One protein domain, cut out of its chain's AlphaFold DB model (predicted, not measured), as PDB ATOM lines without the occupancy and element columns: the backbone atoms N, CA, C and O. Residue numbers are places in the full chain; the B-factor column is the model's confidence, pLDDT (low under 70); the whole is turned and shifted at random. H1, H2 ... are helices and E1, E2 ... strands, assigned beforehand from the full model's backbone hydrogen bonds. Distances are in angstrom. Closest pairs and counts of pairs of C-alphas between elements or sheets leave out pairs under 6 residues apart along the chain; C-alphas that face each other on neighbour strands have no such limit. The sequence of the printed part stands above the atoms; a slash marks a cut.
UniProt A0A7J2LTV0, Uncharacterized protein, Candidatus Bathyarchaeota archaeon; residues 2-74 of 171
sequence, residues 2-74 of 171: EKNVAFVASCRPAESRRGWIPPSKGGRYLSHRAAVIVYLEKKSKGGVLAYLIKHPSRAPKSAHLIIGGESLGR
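Overview. This is residues 2 to 74 of the 171 residues of an uncharacterized protein of Candidatus Bathyarchaeota archaeon (UniProt A0A7J2LTV0). With little regular structure, this is a small three-stranded sheet, the meander E1-E2-E3, each strand antiparallel to the one before, with short helix H1 near the beginning of E1. Long unnamed stretch 2 to 26 precedes H1, and residues 69 to 74 stick out as a free tail. The printed part has 73 residues, 27 of them in the named elements H1, E1, E2, E3, class mixed; it is only just loose, close to compact, radius of gyration of the C-alphas 13.8 A, spans 40 by 34 by 22 A.

Along the chain. H1, residues 27 to 33, begins at C-alpha 27 (127.526, 114.466, 136.830). E1 is residues 37 to 42, E2 47 to 54, 21.9 A long, and E3 61 to 66, ending at (140.892, 94.329, 121.972).

Arrangement. Hairpin E1 and E2 has N 39 and O 51 at 2.9 A; hairpin E2 and E3 has N 50 and O 63 at 2.8 A, both within hydrogen-bond range. In H1 every O i to N i+4 pair is within range. H1 is only just not on the sheet, with 4 pairs of C-alphas within 10 A.

Size, cuts and confidence. The printed part has no cut and no long link; pLDDT is under 70 at residues 2 to 3, 17 to 19, 44 to 46 and 66 to 74.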
ATOM      1  N   GLU A   2     126.256 125.137 110.770       65.06
ATOM      2  CA  GLU A   2     126.633 124.016 111.643       65.06
ATOM      3  C   GLU A   2     127.200 122.884 110.781       65.06
ATOM      4  O   GLU A   2     126.610 122.502 109.772       65.06
ATOM      5  N   LYS A   3     128.393 122.390 111.125       62.97
ATOM      6  CA  LYS A   3     129.029 121.285 110.402       62.97
ATOM      7  C   LYS A   3     128.492 119.966 110.970       62.97
ATOM      8  O   LYS A   3     128.517 119.785 112.183       62.97
ATOM      9  N   ASN A   4     128.065 119.042 110.106       78.19
ATOM     10  CA  ASN A   4     127.653 117.673 110.462       78.19
ATOM     11  C   ASN A   4     128.849 116.843 110.970       78.19
ATOM     12  O   ASN A   4     129.357 115.966 110.272       78.19
ATOM     13  N   VAL A   5     129.335 117.147 112.171       82.81
ATOM     14  CA  VAL A   5     130.507 116.506 112.776       82.81
ATOM     15  C   VAL A   5     130.084 115.796 114.052       82.81
ATOM     16  O   VAL A   5     129.342 116.339 114.868       82.81
ATOM     17  N   ALA A   6     130.574 114.574 114.242       84.62
ATOM     18  CA  ALA A   6     130.397 113.865 115.499       84.62
ATOM     19  C   ALA A   6     131.304 114.480 116.576       84.62
ATOM     20  O   ALA A   6     132.523 114.528 116.411       84.62
ATOM     21  N   PHE A   7     130.717 114.916 117.692       86.19
ATOM     22  CA  PHE A   7     131.472 115.380 118.852       86.19
ATOM     23  C   PHE A   7     131.696 114.226 119.831       86.19
ATOM     24  O   PHE A   7     130.743 113.596 120.294       86.19
ATOM     25  N   VAL A   8     132.961 113.956 120.149       87.56
ATOM     26  CA  VAL A   8     133.357 112.908 121.092       87.56
ATOM     27  C   VAL A   8     134.158 113.545 122.217       87.56
ATOM     28  O   VAL A   8     135.151 114.223 121.973       87.56
ATOM     29  N   ALA A   9     133.734 113.296 123.452       86.56
ATOM     30  CA  ALA A   9     134.431 113.727 124.655       86.56
ATOM     31  C   ALA A   9     134.639 112.534 125.589       86.56
ATOM     32  O   ALA A   9     133.792 111.642 125.674       86.56
ATOM     33  N   SER A  10     135.761 112.528 126.302       87.81
ATOM     34  CA  SER A  10     136.071 111.525 127.317       87.81
ATOM     35  C   SER A  10     136.019 112.146 128.711       87.81
ATOM     36  O   SER A  10     136.278 113.332 128.908       87.81
ATOM     37  N   CYS A  11     135.650 111.341 129.704       84.81
ATOM     38  CA  CYS A  11     135.668 111.744 131.104       84.81
ATOM     39  C   CYS A  11     136.069 110.559 131.982       84.81
ATOM     40  O   CYS A  11     135.938 109.398 131.589       84.81
ATOM     41  N   ARG A  12     136.571 110.853 133.182       86.62
ATOM     42  CA  ARG A  12     136.861 109.814 134.171       86.62
ATOM     43  C   ARG A  12     135.567 109.368 134.868       86.62
ATOM     44  O   ARG A  12     134.671 110.199 135.062       86.62
ATOM     45  N   PRO A  13     135.472 108.096 135.279       86.69
ATOM     46  CA  PRO A  13     134.404 107.648 136.160       86.69
ATOM     47  C   PRO A  13     134.541 108.280 137.552       86.69
ATOM     48  O   PRO A  13     135.654 108.549 138.016       86.69
ATOM     49  N   ALA A  14     133.411 108.549 138.201       83.19
ATOM     50  CA  ALA A  14     133.371 108.864 139.624       83.19
ATOM     51  C   ALA A  14     133.669 107.601 140.445       83.19
ATOM     52  O   ALA A  14     133.550 106.482 139.943       83.19
ATOM     53  N   GLU A  15     134.066 107.774 141.702       78.12
ATOM     54  CA  GLU A  15     134.289 106.637 142.593       78.12
ATOM     55  C   GLU A  15     132.977 105.871 142.801       78.12
ATOM     56  O   GLU A  15     131.944 106.453 143.136       78.12
ATOM     57  N   SER A  16     133.003 104.560 142.561       71.25
ATOM     58  CA  SER A  16     131.865 103.665 142.773       71.25
ATOM     59  C   SER A  16     132.303 102.390 143.486       71.25
ATOM     60  O   SER A  16     133.481 102.024 143.511       71.25
ATOM     61  N   ARG A  17     131.330 101.690 144.076       67.25
ATOM     62  CA  ARG A  17     131.545 100.354 144.641       67.25
ATOM     63  C   ARG A  17     131.883  99.359 143.522       67.25
ATOM     64  O   ARG A  17     131.291  99.403 142.443       67.25
ATOM     65  N   ARG A  18     132.817  98.437 143.798       60.31
ATOM     66  CA  ARG A  18     133.223  97.377 142.857       60.31
ATOM     67  C   ARG A  18     131.997  96.605 142.354       60.31
ATOM     68  O   ARG A  18     131.159  96.195 143.150       60.31
ATOM     69  N   GLY A  19     131.922  96.398 141.040       63.25
ATOM     70  CA  GLY A  19     130.868  95.618 140.378       63.25
ATOM     71  C   GLY A  19     129.754  96.441 139.724       63.25
ATOM     72  O   GLY A  19     129.017  95.891 138.913       63.25
ATOM     73  N   TRP A  20     129.653  97.744 140.009       71.12
ATOM     74  CA  TRP A  20     128.671  98.635 139.379       71.12
ATOM     75  C   TRP A  20     129.335  99.601 138.404       71.12
ATOM     76  O   TRP A  20     130.411 100.134 138.687       71.12
ATOM     77  N   ILE A  21     128.668  99.858 137.274       79.69
ATOM     78  CA  ILE A  21     129.124 100.843 136.290       79.69
ATOM     79  C   ILE A  21     129.106 102.230 136.958       79.69
ATOM     80  O   ILE A  21     128.032 102.702 137.340       79.69
ATOM     81  N   PRO A  22     130.269 102.882 137.136       83.62
ATOM     82  CA  PRO A  22     130.345 104.175 137.800       83.62
ATOM     83  C   PRO A  22     129.672 105.276 136.967       83.62
ATOM     84  O   PRO A  22     129.773 105.269 135.734       83.62
ATOM     85  N   PRO A  23     129.044 106.276 137.610       81.31
ATOM     86  CA  PRO A  23     128.590 107.467 136.908       81.31
ATOM     87  C   PRO A  23     129.783 108.302 136.413       81.31
ATOM     88  O   PRO A  23     130.905 108.196 136.913       81.31
ATOM     89  N   SER A  24     129.549 109.164 135.421       83.44
ATOM     90  CA  SER A  24     130.585 110.079 134.922       83.44
ATOM     91  C   SER A  24     130.925 111.165 135.953       83.44
ATOM     92  O   SER A  24     130.027 111.693 136.614       83.44
ATOM     93  N   LYS A  25     132.201 111.576 136.058       82.31
ATOM     94  CA  LYS A  25     132.591 112.707 136.930       82.31
ATOM     95  C   LYS A  25     131.921 114.034 136.556       82.31
ATOM     96  O   LYS A  25     131.793 114.896 137.412       82.31
ATOM     97  N   GLY A  26     131.460 114.202 135.313       75.12
ATOM     98  CA  GLY A  26     130.710 115.396 134.896       75.12
ATOM     99  C   GLY A  26     129.233 115.406 135.312       75.12
ATOM    100  O   GLY A  26     128.479 116.284 134.887       75.12
ATOM    101  N   GLY A  27     128.804 114.438 136.129       78.81
ATOM    102  CA  GLY A  27     127.526 114.466 136.830       78.81
ATOM    103  C   GLY A  27     126.297 114.495 135.915       78.81
ATOM    104  O   GLY A  27     126.272 113.920 134.819       78.81
ATOM    105  N   ARG A  28     125.240 115.174 136.382       78.62
ATOM    106  CA  ARG A  28     123.950 115.275 135.673       78.62
ATOM    107  C   ARG A  28     124.043 116.074 134.379       78.62
ATOM    108  O   ARG A  28     123.323 115.759 133.439       78.62
ATOM    109  N   TYR A  29     124.941 117.058 134.304       82.25
ATOM    110  CA  TYR A  29     125.094 117.896 133.117       82.25
ATOM    111  C   TYR A  29     125.501 117.071 131.887       82.25
ATOM    112  O   TYR A  29     124.791 117.082 130.879       82.25
ATOM    113  N   LEU A  30     126.577 116.279 131.991       79.88
ATOM    114  CA  LEU A  30     127.000 115.392 130.899       79.88
ATOM    115  C   LEU A  30     125.969 114.293 130.629       79.88
ATOM    116  O   LEU A  30     125.674 113.996 129.475       79.88
ATOM    117  N   SER A  31     125.375 113.737 131.685       80.50
ATOM    118  CA  SER A  31     124.350 112.694 131.562       80.50
ATOM    119  C   SER A  31     123.113 113.176 130.793       80.50
ATOM    120  O   SER A  31     122.517 112.413 130.029       80.50
ATOM    121  N   HIS A  32     122.738 114.446 130.960       84.31
ATOM    122  CA  HIS A  32     121.617 115.062 130.258       84.31
ATOM    123  C   HIS A  32     121.981 115.430 128.814       84.31
ATOM    124  O   HIS A  32     121.265 115.046 127.890       84.31
ATOM    125  N   ARG A  33     123.108 116.127 128.608       86.31
ATOM    126  CA  ARG A  33     123.504 116.678 127.299       86.31
ATOM    127  C   ARG A  33     124.039 115.640 126.312       86.31
ATOM    128  O   ARG A  33     123.853 115.815 125.112       86.31
ATOM    129  N   ALA A  34     124.686 114.572 126.775       88.44
ATOM    130  CA  ALA A  34     125.206 113.544 125.879       88.44
ATOM    131  C   ALA A  34     124.064 112.702 125.293       88.44
ATOM    132  O   ALA A  34     123.256 112.137 126.033       88.44
ATOM    133  N   ALA A  35     124.013 112.574 123.966       90.69
ATOM    134  CA  ALA A  35     123.069 111.676 123.296       90.69
ATOM    135  C   ALA A  35     123.448 110.197 123.498       90.69
ATOM    136  O   ALA A  35     122.577 109.345 123.671       90.69
ATOM    137  N   VAL A  36     124.752 109.902 123.516       91.44
ATOM    138  CA  VAL A  36     125.305 108.552 123.669       91.44
ATOM    139  C   VAL A  36     126.354 108.548 124.776       91.44
ATOM    140  O   VAL A  36     127.189 109.446 124.838       91.44
ATOM    141  N   ILE A  37     126.317 107.535 125.644       91.31
ATOM    142  CA  ILE A  37     127.309 107.339 126.712       91.31
ATOM    143  C   ILE A  37     127.824 105.905 126.649       91.31
ATOM    144  O   ILE A  37     127.038 104.956 126.695       91.31
ATOM    145  N   VAL A  38     129.149 105.764 126.582       91.56
ATOM    146  CA  VAL A  38     129.857 104.479 126.597       91.56
ATOM    147  C   VAL A  38     130.870 104.480 127.737       91.56
ATOM    148  O   VAL A  38     131.667 105.410 127.856       91.56
ATOM    149  N   TYR A  39     130.848 103.439 128.565       89.94
ATOM    150  CA  TYR A  39     131.834 103.209 129.619       89.94
ATOM    151  C   TYR A  39     132.825 102.129 129.197       89.94
ATOM    152  O   TYR A  39     132.422 101.085 128.695       89.94
ATOM    153  N   LEU A  40     134.118 102.388 129.394       88.50
ATOM    154  CA  LEU A  40     135.202 101.485 129.020       88.50
ATOM    155  C   LEU A  40     135.897 100.973 130.282       88.50
ATOM    156  O   LEU A  40     136.434 101.758 131.062       88.50
ATOM    157  N   GLU A  41     135.918  99.657 130.457       85.94
ATOM    158  CA  GLU A  41     136.569  98.982 131.574       85.94
ATOM    159  C   GLU A  41     137.739  98.133 131.067       85.94
ATOM    160  O   GLU A  41     137.559  97.212 130.270       85.94
ATOM    161  N   LYS A  42     138.957  98.407 131.540       80.19
ATOM    162  CA  LYS A  42     140.128  97.592 131.199       80.19
ATOM    163  C   LYS A  42     140.082  96.255 131.944       80.19
ATOM    164  O   LYS A  42     139.932  96.231 133.163       80.19
ATOM    165  N   LYS A  43     140.267  95.146 131.227       79.56
ATOM    166  CA  LYS A  43     140.447  93.804 131.800       79.56
ATOM    167  C   LYS A  43     141.930  93.420 131.806       79.56
ATOM    168  O   LYS A  43     142.730  93.914 131.013       79.56
ATOM    169  N   SER A  44     142.301  92.523 132.717       59.59
ATOM    170  CA  SER A  44     143.688  92.135 133.020       59.59
ATOM    171  C   SER A  44     144.466  91.522 131.844       59.59
ATOM    172  O   SER A  44     145.682  91.653 131.806       59.59
ATOM    173  N   LYS A  45     143.793  90.916 130.857       59.78
ATOM    174  CA  LYS A  45     144.418  90.258 129.688       59.78
ATOM    175  C   LYS A  45     144.537  91.146 128.431       59.78
ATOM    176  O   LYS A  45     144.481  90.637 127.320       59.78
ATOM    177  N   GLY A  46     144.621  92.470 128.575       61.12
ATOM    178  CA  GLY A  46     144.772  93.396 127.433       61.12
ATOM    179  C   GLY A  46     143.483  93.700 126.648       61.12
ATOM    180  O   GLY A  46     143.498  94.495 125.712       61.12
ATOM    181  N   GLY A  47     142.351  93.123 127.055       70.44
ATOM    182  CA  GLY A  47     141.027  93.474 126.539       70.44
ATOM    183  C   GLY A  47     140.404  94.667 127.272       70.44
ATOM    184  O   GLY A  47     140.692  94.923 128.443       70.44
ATOM    185  N   VAL A  48     139.498  95.371 126.604       83.38
ATOM    186  CA  VAL A  48     138.643  96.416 127.170       83.38
ATOM    187  C   VAL A  48     137.190  96.029 126.968       83.38
ATOM    188  O   VAL A  48     136.777  95.691 125.872       83.38
ATOM    189  N   LEU A  49     136.388  96.068 128.021       85.44
ATOM    190  CA  LEU A  49     134.955  95.844 127.937       85.44
ATOM    191  C   LEU A  49     134.254  97.198 127.818       85.44
ATOM    192  O   LEU A  49     134.422  98.066 128.671       85.44
ATOM    193  N   ALA A  50     133.500  97.388 126.742       89.38
ATOM    194  CA  ALA A  50     132.706  98.582 126.507       89.38
ATOM    195  C   ALA A  50     131.247  98.329 126.878       89.38
ATOM    196  O   ALA A  50     130.663  97.340 126.445       89.38
ATOM    197  N   TYR A  51     130.644  99.243 127.626       89.94
ATOM    198  CA  TYR A  51     129.247  99.202 128.039       89.94
ATOM    199  C   TYR A  51     128.511 100.406 127.460       89.94
ATOM    200  O   TYR A  51     128.859 101.551 127.748       89.94
ATOM    201  N   LEU A  52     127.483 100.159 126.655       91.56
ATOM    202  CA  LEU A  52     126.556 101.186 126.200       91.56
ATOM    203  C   LEU A  52     125.592 101.514 127.342       91.56
ATOM    204  O   LEU A  52     124.745 100.694 127.684       91.56
ATOM    205  N   ILE A  53     125.733 102.706 127.919       89.00
ATOM    206  CA  ILE A  53     124.908 103.174 129.042       89.00
ATOM    207  C   ILE A  53     123.678 103.918 128.526       89.00
ATOM    208  O   ILE A  53     122.574 103.722 129.025       89.00
ATOM    209  N   LYS A  54     123.869 104.785 127.527       90.19
ATOM    210  CA  LYS A  54     122.814 105.644 126.980       90.19
ATOM    211  C   LYS A  54     122.893 105.657 125.464       90.19
ATOM    212  O   LYS A  54     123.978 105.829 124.910       90.19
ATOM    213  N   HIS A  55     121.748 105.509 124.810       91.31
ATOM    214  CA  HIS A  55     121.584 105.694 123.374       91.31
ATOM    215  C   HIS A  55     120.110 106.008 123.076       91.31
ATOM    216  O   HIS A  55     119.248 105.389 123.697       91.31
ATOM    217  N   PRO A  56     119.786 106.901 122.122       88.88
ATOM    218  CA  PRO A  56     118.397 107.280 121.839       88.88
ATOM    219  C   PRO A  56     117.526 106.109 121.353       88.88
ATOM    220  O   PRO A  56     116.339 106.064 121.640       88.88
ATOM    221  N   SER A  57     118.120 105.157 120.628       90.56
ATOM    222  CA  SER A  57     117.375 104.072 119.957       90.56
ATOM    223  C   SER A  57     117.871 102.656 120.268       90.56
ATOM    224  O   SER A  57     117.504 101.715 119.574       90.56
ATOM    225  N   ARG A  58     118.789 102.478 121.228       88.00
ATOM    226  CA  ARG A  58     119.403 101.164 121.508       88.00
ATOM    227  C   ARG A  58     119.380 100.883 122.999       88.00
ATOM    228  O   ARG A  58     119.774 101.739 123.785       88.00
ATOM    229  N   ALA A  59     118.971  99.671 123.358       85.69
ATOM    230  CA  ALA A  59     119.040  99.194 124.730       85.69
ATOM    231  C   ALA A  59     120.505  99.085 125.209       85.69
ATOM    232  O   ALA A  59     121.408  98.887 124.379       85.69
ATOM    233  N   PRO A  60     120.750  99.189 126.528       86.31
ATOM    234  CA  PRO A  60     122.063  98.946 127.108       86.31
ATOM    235  C   PRO A  60     122.624  97.579 126.706       86.31
ATOM    236  O   PRO A  60     121.912  96.576 126.704       86.31
ATOM    237  N   LYS A  61     123.909  97.537 126.351       87.31
ATOM    238  CA  LYS A  61     124.615  96.313 125.940       87.31
ATOM    239  C   LYS A  61     126.108  96.433 126.187       87.31
ATOM    240  O   LYS A  61     126.627  97.547 126.240       87.31
ATOM    241  N   SER A  62     126.810  95.309 126.276       85.38
ATOM    242  CA  SER A  62     128.269  95.280 126.381       85.38
ATOM    243  C   SER A  62     128.929  94.687 125.134       85.38
ATOM    244  O   SER A  62     128.302  93.958 124.365       85.38
ATOM    245  N   ALA A  63     130.195  95.033 124.909       79.06
ATOM    246  CA  ALA A  63     131.029  94.490 123.843       79.06
ATOM    247  C   ALA A  63     132.491  94.397 124.298       79.06
ATOM    248  O   ALA A  63     133.033  95.351 124.853       79.06
ATOM    249  N   HIS A  64     133.140  93.262 124.042       78.50
ATOM    250  CA  HIS A  64     134.577  93.112 124.258       78.50
ATOM    251  C   HIS A  64     135.359  93.749 123.102       78.50
ATOM    252  O   HIS A  64     135.124  93.446 121.936       78.50
ATOM    253  N   LEU A  65     136.294  94.624 123.448       70.00
ATOM    254  CA  LEU A  65     137.238  95.303 122.572       70.00
ATOM    255  C   LEU A  65     138.647  94.784 122.869       70.00
ATOM    256  O   LEU A  65     139.003  94.542 124.021       70.00
ATOM    257  N   ILE A  66     139.469  94.648 121.840       65.50
ATOM    258  CA  ILE A  66     140.892  94.329 121.972       65.50
ATOM    259  C   ILE A  66     141.641  95.590 121.547       65.50
ATOM    260  O   ILE A  66     141.438  96.075 120.435       65.50
ATOM    261  N   ILE A  67     142.441  96.171 122.444       54.72
ATOM    262  CA  ILE A  67     143.199  97.397 122.156       54.72
ATOM    263  C   ILE A  67     144.615  96.989 121.752       54.72
ATOM    264  O   ILE A  67     145.370  96.510 122.591       54.72
ATOM    265  N   GLY A  68     144.953  97.160 120.471       49.12
ATOM    266  CA  GLY A  68     146.268  96.783 119.931       49.12
ATOM    267  C   GLY A  68     146.336  96.505 118.425       49.12
ATOM    268  O   GLY A  68     147.320  95.936 117.975       49.12
ATOM    269  N   GLY A  69     145.323  96.885 117.641       46.47
ATOM    270  CA  GLY A  69     145.356  96.815 116.179       46.47
ATOM    271  C   GLY A  69     144.881  98.140 115.596       46.47
ATOM    272  O   GLY A  69     143.874  98.686 116.048       46.47
ATOM    273  N   GLU A  70     145.629  98.693 114.648       39.47
ATOM    274  CA  GLU A  70     145.261  99.945 113.998       39.47
ATOM    275  C   GLU A  70     143.992  99.801 113.140       39.47
ATOM    276  O   GLU A  70     143.821  98.856 112.371       39.47
ATOM    277  N   SER A  71     143.173 100.850 113.232       36.66
ATOM    278  CA  SER A  71     142.071 101.274 112.361       36.66
ATOM    279  C   SER A  71     140.632 100.840 112.693       36.66
ATOM    280  O   SER A  71     140.241  99.681 112.800       36.66
ATOM    281  N   LEU A  72     139.834 101.898 112.849       40.72
ATOM    282  CA  LEU A  72     138.402 101.985 113.068       40.72
ATOM    283  C   LEU A  72     137.571 101.245 112.004       40.72
ATOM    284  O   LEU A  72     137.661 101.541 110.818       40.72
ATOM    285  N   GLY A  73     136.646 100.402 112.472       38.91
ATOM    286  CA  GLY A  73     135.417 100.048 111.757       38.91
ATOM    287  C   GLY A  73     135.491  98.879 110.771       38.91
ATOM    288  O   GLY A  73     135.445  99.102 109.570       38.91
ATOM    289  N   ARG A  74     135.430  97.631 111.258       32.38
ATOM    290  CA  ARG A  74     134.709  96.523 110.595       32.38
ATOM    291  C   ARG A  74     134.741  95.253 111.440       32.38
ATOM    292  O   ARG A  74     135.740  94.944 112.073       32.38
TER     293      ARG A  74